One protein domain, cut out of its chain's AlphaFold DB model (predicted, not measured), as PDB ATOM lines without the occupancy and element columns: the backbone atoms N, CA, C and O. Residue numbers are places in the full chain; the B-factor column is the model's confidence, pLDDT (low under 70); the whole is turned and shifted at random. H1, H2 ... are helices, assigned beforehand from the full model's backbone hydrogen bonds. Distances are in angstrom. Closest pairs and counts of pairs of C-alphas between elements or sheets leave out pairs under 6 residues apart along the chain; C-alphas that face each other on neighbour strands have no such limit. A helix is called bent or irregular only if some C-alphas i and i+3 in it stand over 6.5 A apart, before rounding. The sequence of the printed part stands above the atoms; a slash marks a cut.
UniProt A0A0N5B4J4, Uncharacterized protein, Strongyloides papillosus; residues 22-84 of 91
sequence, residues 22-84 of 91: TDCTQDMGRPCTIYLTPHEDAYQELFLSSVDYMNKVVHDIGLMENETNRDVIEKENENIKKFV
ATOM      1  N   THR A  22     518.637 454.304 577.659       82.81
ATOM      2  CA  THR A  22     519.867 454.015 578.392       82.81
ATOM      3  C   THR A  22     520.161 452.520 578.429       82.81
ATOM      4  O   THR A  22     519.250 451.701 578.305       82.81
ATOM      5  N   ASP A  23     521.440 452.171 578.571       82.62
ATOM      6  CA  ASP A  23     521.905 450.813 578.869       82.62
ATOM      7  C   ASP A  23     522.150 450.583 580.381       82.62
ATOM      8  O   ASP A  23     522.628 449.513 580.769       82.62
ATOM      9  N   CYS A  24     521.802 451.552 581.246       72.94
ATOM     10  CA  CYS A  24     521.985 451.433 582.691       72.94
ATOM     11  C   CYS A  24     521.198 450.231 583.240       72.94
ATOM     12  O   CYS A  24     519.969 450.161 583.167       72.94
ATOM     13  N   THR A  25     521.916 449.286 583.847       71.94
ATOM     14  CA  THR A  25     521.308 448.228 584.667       71.94
ATOM     15  C   THR A  25     521.098 448.725 586.099       71.94
ATOM     16  O   THR A  25     521.699 449.717 586.501       71.94
ATOM     17  N   GLN A  26     520.284 448.033 586.906       63.47
ATOM     18  CA  GLN A  26     520.078 448.385 588.325       63.47
ATOM     19  C   GLN A  26     521.371 448.382 589.163       63.47
ATOM     20  O   GLN A  26     521.393 448.918 590.269       63.47
ATOM     21  N   ASP A  27     522.443 447.785 588.645       63.03
ATOM     22  CA  ASP A  27     523.754 447.758 589.275       63.03
ATOM     23  C   ASP A  27     524.510 449.070 588.978       63.03
ATOM     24  O   ASP A  27     525.269 449.176 588.013       63.03
ATOM     25  N   MET A  28     524.268 450.093 589.807       59.88
ATOM     26  CA  MET A  28     524.818 451.459 589.672       59.88
ATOM     27  C   MET A  28     526.348 451.553 589.839       59.88
ATOM     28  O   MET A  28     526.914 452.638 589.756       59.88
ATOM     29  N   GLY A  29     527.037 450.434 590.090       66.88
ATOM     30  CA  GLY A  29     528.496 450.382 590.203       66.88
ATOM     31  C   GLY A  29     529.238 450.344 588.862       66.88
ATOM     32  O   GLY A  29     530.468 450.312 588.858       66.88
ATOM     33  N   ARG A  30     528.526 450.302 587.727       72.25
ATOM     34  CA  ARG A  30     529.124 450.248 586.385       72.25
ATOM     35  C   ARG A  30     528.815 451.516 585.590       72.25
ATOM     36  O   ARG A  30     527.685 451.996 585.671       72.25
ATOM     37  N   PRO A  31     529.772 452.019 584.786       73.69
ATOM     38  CA  PRO A  31     529.490 453.072 583.821       73.69
ATOM     39  C   PRO A  31     528.340 452.645 582.913       73.69
ATOM     40  O   PRO A  31     528.306 451.499 582.455       73.69
ATOM     41  N   CYS A  32     527.423 453.567 582.655       79.44
ATOM     42  CA  CYS A  32     526.357 453.375 581.691       79.44
ATOM     43  C   CYS A  32     526.237 454.579 580.762       79.44
ATOM     44  O   CYS A  32     526.698 455.681 581.056       79.44
ATOM     45  N   THR A  33     525.639 454.325 579.611       84.00
ATOM     46  CA  THR A  33     525.427 455.246 578.514       84.00
ATOM     47  C   THR A  33     523.990 455.744 578.548       84.00
ATOM     48  O   THR A  33     523.028 454.967 578.563       84.00
ATOM     49  N   ILE A  34     523.841 457.061 578.508       84.44
ATOM     50  CA  ILE A  34     522.569 457.720 578.235       84.44
ATOM     51  C   ILE A  34     522.611 458.152 576.772       84.44
ATOM     52  O   ILE A  34     523.562 458.795 576.334       84.44
ATOM     53  N   TYR A  35     521.600 457.760 576.008       88.75
ATOM     54  CA  TYR A  35     521.454 458.133 574.610       88.75
ATOM     55  C   TYR A  35     520.454 459.275 574.521       88.75
ATOM     56  O   TYR A  35     519.299 459.106 574.913       88.75
ATOM     57  N   LEU A  36     520.909 460.404 573.986       91.06
ATOM     58  CA  LEU A  36     520.096 461.589 573.758       91.06
ATOM     59  C   LEU A  36     520.015 461.885 572.260       91.06
ATOM     60  O   LEU A  36     520.958 461.649 571.502       91.06
ATOM     61  N   THR A  37     518.874 462.403 571.844       91.75
ATOM     62  CA  THR A  37     518.607 462.917 570.507       91.75
ATOM     63  C   THR A  37     518.641 464.444 570.528       91.75
ATOM     64  O   THR A  37     518.359 465.043 571.567       91.75
ATOM     65  N   PRO A  38     518.920 465.102 569.388       92.50
ATOM     66  CA  PRO A  38     518.949 466.562 569.332       92.50
ATOM     67  C   PRO A  38     517.620 467.222 569.708       92.50
ATOM     68  O   PRO A  38     517.628 468.366 570.138       92.50
ATOM     69  N   HIS A  39     516.497 466.512 569.572       92.19
ATOM     70  CA  HIS A  39     515.166 467.029 569.888       92.19
ATOM     71  C   HIS A  39     514.810 466.956 571.380       92.19
ATOM     72  O   HIS A  39     513.852 467.583 571.813       92.19
ATOM     73  N   GLU A  40     515.538 466.179 572.185       89.75
ATOM     74  CA  GLU A  40     515.237 466.069 573.611       89.75
ATOM     75  C   GLU A  40     515.732 467.303 574.378       89.75
ATOM     76  O   GLU A  40     516.904 467.675 574.278       89.75
ATOM     77  N   ASP A  41     514.876 467.867 575.238       90.12
ATOM     78  CA  ASP A  41     515.226 468.969 576.153       90.12
ATOM     79  C   ASP A  41     516.458 468.634 577.008       90.12
ATOM     80  O   ASP A  41     517.269 469.493 577.344       90.12
ATOM     81  N   ALA A  42     516.658 467.354 577.329       89.44
ATOM     82  CA  ALA A  42     517.839 466.910 578.057       89.44
ATOM     83  C   ALA A  42     519.145 467.128 577.287       89.44
ATOM     84  O   ALA A  42     520.177 467.371 577.908       89.44
ATOM     85  N   TYR A  43     519.120 467.070 575.956       91.69
ATOM     86  CA  TYR A  43     520.261 467.467 575.145       91.69
ATOM     87  C   TYR A  43     520.336 468.996 575.048       91.69
ATOM     88  O   TYR A  43     521.351 469.577 575.427       91.69
ATOM     89  N   GLN A  44     519.252 469.646 574.612       93.50
ATOM     90  CA  GLN A  44     519.238 471.080 574.286       93.50
ATOM     91  C   GLN A  44     519.423 471.999 575.498       93.50
ATOM     92  O   GLN A  44     520.180 472.968 575.445       93.50
ATOM     93  N   GLU A  45     518.738 471.704 576.597       90.19
ATOM     94  CA  GLU A  45     518.654 472.591 577.753       90.19
ATOM     95  C   GLU A  45     519.515 472.121 578.921       90.19
ATOM     96  O   GLU A  45     520.056 472.960 579.635       90.19
ATOM     97  N   LEU A  46     519.678 470.810 579.128       88.81
ATOM     98  CA  LEU A  46     520.450 470.288 580.266       88.81
ATOM     99  C   LEU A  46     521.910 470.015 579.903       88.81
ATOM    100  O   LEU A  46     522.803 470.622 580.485       88.81
ATOM    101  N   PHE A  47     522.163 469.121 578.947       90.50
ATOM    102  CA  PHE A  47     523.525 468.747 578.569       90.50
ATOM    103  C   PHE A  47     524.264 469.918 577.940       90.50
ATOM    104  O   PHE A  47     525.367 470.241 578.363       90.50
ATOM    105  N   LEU A  48     523.665 470.593 576.952       91.38
ATOM    106  CA  LEU A  48     524.349 471.731 576.366       91.38
ATOM    107  C   LEU A  48     524.576 472.791 577.440       91.38
ATOM    108  O   LEU A  48     525.705 473.231 577.563       91.38
ATOM    109  N   SER A  49     523.607 473.183 578.273       89.69
ATOM    110  CA  SER A  49     523.857 474.241 579.274       89.69
ATOM    111  C   SER A  49     524.983 473.936 580.270       89.69
ATOM    112  O   SER A  49     525.618 474.889 580.721       89.69
ATOM    113  N   SER A  50     525.277 472.662 580.556       87.75
ATOM    114  CA  SER A  50     526.387 472.280 581.435       87.75
ATOM    115  C   SER A  50     527.762 472.335 580.769       87.75
ATOM    116  O   SER A  50     528.755 472.460 581.475       87.75
ATOM    117  N   VAL A  51     527.848 472.293 579.435       88.62
ATOM    118  CA  VAL A  51     529.122 472.449 578.713       88.62
ATOM    119  C   VAL A  51     529.555 473.917 578.716       88.62
ATOM    120  O   VAL A  51     528.764 474.811 578.383       88.62
ATOM    121  N   ASP A  52     530.831 474.165 579.033       88.31
ATOM    122  CA  ASP A  52     531.406 475.511 579.041       88.31
ATOM    123  C   ASP A  52     531.204 476.227 577.696       88.31
ATOM    124  O   ASP A  52     531.355 475.663 576.606       88.31
ATOM    125  N   TYR A  53     530.856 477.512 577.776       87.06
ATOM    126  CA  TYR A  53     530.535 478.312 576.600       87.06
ATOM    127  C   TYR A  53     531.705 478.401 575.612       87.06
ATOM    128  O   TYR A  53     531.488 478.313 574.402       87.06
ATOM    129  N   MET A  54     532.938 478.565 576.103       87.12
ATOM    130  CA  MET A  54     534.103 478.674 575.228       87.12
ATOM    131  C   MET A  54     534.354 477.360 574.500       87.12
ATOM    132  O   MET A  54     534.651 477.390 573.306       87.12
ATOM    133  N   ASN A  55     534.157 476.220 575.162       86.06
ATOM    134  CA  ASN A  55     534.303 474.920 574.515       86.06
ATOM    135  C   ASN A  55     533.254 474.681 573.439       86.06
ATOM    136  O   ASN A  55     533.612 474.228 572.354       86.06
ATOM    137  N   LYS A  56     531.994 475.068 573.667       88.81
ATOM    138  CA  LYS A  56     530.971 474.991 572.611       88.81
ATOM    139  C   LYS A  56     531.368 475.747 571.360       88.81
ATOM    140  O   LYS A  56     531.270 475.217 570.259       88.81
ATOM    141  N   VAL A  57     531.830 476.983 571.536       88.56
ATOM    142  CA  VAL A  57     532.156 477.864 570.414       88.56
ATOM    143  C   VAL A  57     533.432 477.417 569.701       88.56
ATOM    144  O   VAL A  57     533.476 477.410 568.475       88.56
ATOM    145  N   VAL A  58     534.478 477.050 570.445       89.62
ATOM    146  CA  VAL A  58     535.779 476.675 569.865       89.62
ATOM    147  C   VAL A  58     535.730 475.295 569.212       89.62
ATOM    148  O   VAL A  58     536.394 475.078 568.194       89.62
ATOM    149  N   HIS A  59     534.957 474.369 569.778       89.25
ATOM    150  CA  HIS A  59     534.899 472.982 569.326       89.25
ATOM    151  C   HIS A  59     533.643 472.633 568.535       89.25
ATOM    152  O   HIS A  59     533.527 471.481 568.123       89.25
ATOM    153  N   ASP A  60     532.775 473.611 568.250       90.12
ATOM    154  CA  ASP A  60     531.559 473.411 567.452       90.12
ATOM    155  C   ASP A  60     530.676 472.319 568.086       90.12
ATOM    156  O   ASP A  60     530.326 471.346 567.423       90.12
ATOM    157  N   ILE A  61     530.424 472.444 569.401       92.25
ATOM    158  CA  ILE A  61     529.576 471.524 570.180       92.25
ATOM    159  C   ILE A  61     528.168 472.104 570.247       92.25
ATOM    160  O   ILE A  61     527.955 473.197 570.782       92.25
ATOM    161  N   GLY A  62     527.211 471.336 569.748       93.25
ATOM    162  CA  GLY A  62     525.795 471.660 569.757       93.25
ATOM    163  C   GLY A  62     525.135 471.363 568.420       93.25
ATOM    164  O   GLY A  62     525.426 471.985 567.401       93.25
ATOM    165  N   LEU A  63     524.172 470.449 568.445       95.00
ATOM    166  CA  LEU A  63     523.309 470.138 567.315       95.00
ATOM    167  C   LEU A  63     522.048 470.997 567.356       95.00
ATOM    168  O   LEU A  63     521.477 471.255 568.418       95.00
ATOM    169  N   MET A  64     521.566 471.378 566.175       93.81
ATOM    170  CA  MET A  64     520.226 471.942 566.033       93.81
ATOM    171  C   MET A  64     519.178 470.897 566.427       93.81
ATOM    172  O   MET A  64     519.350 469.708 566.166       93.81
ATOM    173  N   GLU A  65     518.065 471.348 567.004       92.44
ATOM    174  CA  GLU A  65     516.997 470.481 567.522       92.44
ATOM    175  C   GLU A  65     516.470 469.468 566.487       92.44
ATOM    176  O   GLU A  65     516.108 468.340 566.812       92.44
ATOM    177  N   ASN A  66     516.470 469.857 565.212       93.31
ATOM    178  CA  ASN A  66     515.996 469.056 564.090       93.31
ATOM    179  C   ASN A  66     517.121 468.389 563.278       93.31
ATOM    180  O   ASN A  66     516.877 467.972 562.142       93.31
ATOM    181  N   GLU A  67     518.343 468.311 563.809       95.31
ATOM    182  CA  GLU A  67     519.455 467.682 563.101       95.31
ATOM    183  C   GLU A  67     519.223 466.173 562.937       95.31
ATOM    184  O   GLU A  67     518.888 465.448 563.874       95.31
ATOM    185  N   THR A  68     519.403 465.695 561.709       94.56
ATOM    186  CA  THR A  68     519.183 464.295 561.309       94.56
ATOM    187  C   THR A  68     520.326 463.746 560.460       94.56
ATOM    188  O   THR A  68     520.372 462.547 560.179       94.56
ATOM    189  N   ASN A  69     521.260 464.603 560.043       96.81
ATOM    190  CA  ASN A  69     522.413 464.223 559.260       96.81
ATOM    191  C   ASN A  69     523.374 463.409 560.124       96.81
ATOM    192  O   ASN A  69     523.958 463.892 561.094       96.81
ATOM    193  N   ARG A  70     523.554 462.156 559.718       95.25
ATOM    194  CA  ARG A  70     524.393 461.194 560.416       95.25
ATOM    195  C   ARG A  70     525.838 461.664 560.574       95.25
ATOM    196  O   ARG A  70     526.380 461.508 561.659       95.25
ATOM    197  N   ASP A  71     526.438 462.245 559.539       96.88
ATOM    198  CA  ASP A  71     527.851 462.643 559.571       96.88
ATOM    199  C   ASP A  71     528.071 463.801 560.559       96.88
ATOM    200  O   ASP A  71     529.078 463.855 561.263       96.88
ATOM    201  N   VAL A  72     527.089 464.706 560.657       96.00
ATOM    202  CA  VAL A  72     527.092 465.816 561.621       96.00
ATOM    203  C   VAL A  72     526.947 465.282 563.046       96.00
ATOM    204  O   VAL A  72     527.715 465.660 563.927       96.00
ATOM    205  N   ILE A  73     526.021 464.344 563.261       95.06
ATOM    206  CA  ILE A  73     525.812 463.691 564.560       95.06
ATOM    207  C   ILE A  73     527.049 462.883 564.984       95.06
ATOM    208  O   ILE A  73     527.420 462.876 566.157       95.06
ATOM    209  N   GLU A  74     527.707 462.182 564.060       95.31
ATOM    210  CA  GLU A  74     528.932 461.432 564.354       95.31
ATOM    211  C   GLU A  74     530.074 462.376 564.753       95.31
ATOM    212  O   GLU A  74     530.704 462.153 565.788       95.31
ATOM    213  N   LYS A  75     530.270 463.476 564.015       94.88
ATOM    214  CA  LYS A  75     531.263 464.506 564.352       94.88
ATOM    215  C   LYS A  75     531.003 465.135 565.725       94.88
ATOM    216  O   LYS A  75     531.933 465.282 566.513       94.88
ATOM    217  N   GLU A  76     529.754 465.467 566.036       94.25
ATOM    218  CA  GLU A  76     529.372 465.985 567.353       94.25
ATOM    219  C   GLU A  76     529.734 464.997 568.468       94.25
ATOM    220  O   GLU A  76     530.352 465.370 569.463       94.25
ATOM    221  N   ASN A  77     529.405 463.714 568.298       93.00
ATOM    222  CA  ASN A  77     529.735 462.690 569.288       93.00
ATOM    223  C   ASN A  77     531.250 462.560 569.512       93.00
ATOM    224  O   ASN A  77     531.688 462.283 570.630       93.00
ATOM    225  N   GLU A  78     532.059 462.730 568.463       92.94
ATOM    226  CA  GLU A  78     533.519 462.766 568.577       92.94
ATOM    227  C   GLU A  78     534.004 464.011 569.325       92.94
ATOM    228  O   GLU A  78     534.861 463.896 570.206       92.94
ATOM    229  N   ASN A  79     533.433 465.180 569.020       92.38
ATOM    230  CA  ASN A  79     533.739 466.437 569.698       92.38
ATOM    231  C   ASN A  79     533.404 466.359 571.193       92.38
ATOM    232  O   ASN A  79     534.271 466.633 572.022       92.38
ATOM    233  N   ILE A  80     532.198 465.904 571.543       90.81
ATOM    234  CA  ILE A  80     531.765 465.720 572.933       90.81
ATOM    235  C   ILE A  80     532.747 464.814 573.678       90.81
ATOM    236  O   ILE A  80     533.281 465.205 574.707       90.81
ATOM    237  N   LYS A  81     533.073 463.634 573.137       87.88
ATOM    238  CA  LYS A  81     533.995 462.688 573.796       87.88
ATOM    239  C   LYS A  81     535.402 463.238 574.001       87.88
ATOM    240  O   LYS A  81     536.112 462.777 574.890       87.88
ATOM    241  N   LYS A  82     535.844 464.135 573.122       88.81
ATOM    242  CA  LYS A  82     537.209 464.658 573.126       88.81
ATOM    243  C   LYS A  82     537.363 465.889 574.010       88.81
ATOM    244  O   LYS A  82     538.443 466.079 574.566       88.81
ATOM    245  N   PHE A  83     536.328 466.718 574.081       85.75
ATOM    246  CA  PHE A  83     536.412 468.047 574.678       85.75
ATOM    247  C   PHE A  83     535.523 468.215 575.908       85.75
ATOM    248  O   PHE A  83     535.875 469.009 576.759       85.75
ATOM    249  N   VAL A  84     534.450 467.435 576.062       82.94
ATOM    250  CA  VAL A  84     533.595 467.463 577.260       82.94
ATOM    251  C   VAL A  84     534.054 466.357 578.214       82.94
ATOM    252  O   VAL A  84     533.624 465.207 578.119       82.94
TER     253      VAL A  84
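AT A GLANCE: This is residues 22 to 84 of the 91 residues of an uncharacterized protein of Strongyloides papillosus (UniProt A0A0N5B4J4). Three helices stand round a loosely formed body, with H1 and H3 on two sides, the short H2 at one end between them, and the link of residues 60 to 69 running back from H2 through the space between H1 and H3 to the start of H3. From this body a loop of the first printed residues reaches out and folds back, and its residues 25 to 30 stick out and make much of the length. The printed part has 63 residues with three named helices, in the order H1, H2, H3, and no named strand; the class is all helix, though under half of the residues, 31 of 63, are in named elements. The whole is only just compact, close to loose, with a radius of gyration of the C-alphas of 12.7 A, and only just elongated, with spans of 36 by 24 by 21 A.

IN THESE COORDINATES: Begin at C-alpha 22, at (519.867, 454.015, 578.392), and go through residues 22 to 40, a stretch with no named element. Find C-alpha 41 at (515.226, 468.969, 576.153); there H1 begins, residues 41 to 50, 12.8 A from first to last C-alpha. H1 is neither bent nor irregular, but only just: C-alphas 44 and 47 are 6.5 A apart. Next comes H2, residues 53 to 59, 10.0 A long. Then look for H3, residues 70 to 83, the longest helix at 19.9 A, which ends at C-alpha 83, at (536.412, 468.047, 574.678).

HOW THE PARTS SIT: Look first at H1 and H2, which are only just apart, their closest C-alphas 8.3 A from each other. H1 is also apart from H3. H2 and H3 only just touch, with 3 pairs of C-alphas within 8 A, and H3 does so with residues 79 to 83 alone. Their closest C-alphas are those of His 59 and Asn 79, 6.7 A apart. The lines of H2 and H3 stand at a steep tilt of 61 degrees, and they run opposite ways. On the backbone, every O i to N i+4 pair is within hydrogen-bond range in H2 and H3; in H1 2 of 6 are, beside 3 of 7 O i to N i+3 pairs.

THE WHOLE: Compare Gln 26 and Val 58: their C-alphas are the two farthest apart, at 37.3 A. Residues 25 to 30 stand free, and the C-alphas of residues 22 to 40 lie 7 to 23 A from the mean of all C-alphas. The link from H1 to H2 is tight, with 2 residues, and that from H2 to H3 is short, with 10. The printed part has no cut. In the B-factor column, the mean pLDDT of the printed part is 87.6, and residues 26 to 29 are under 70, where the model's confidence is low.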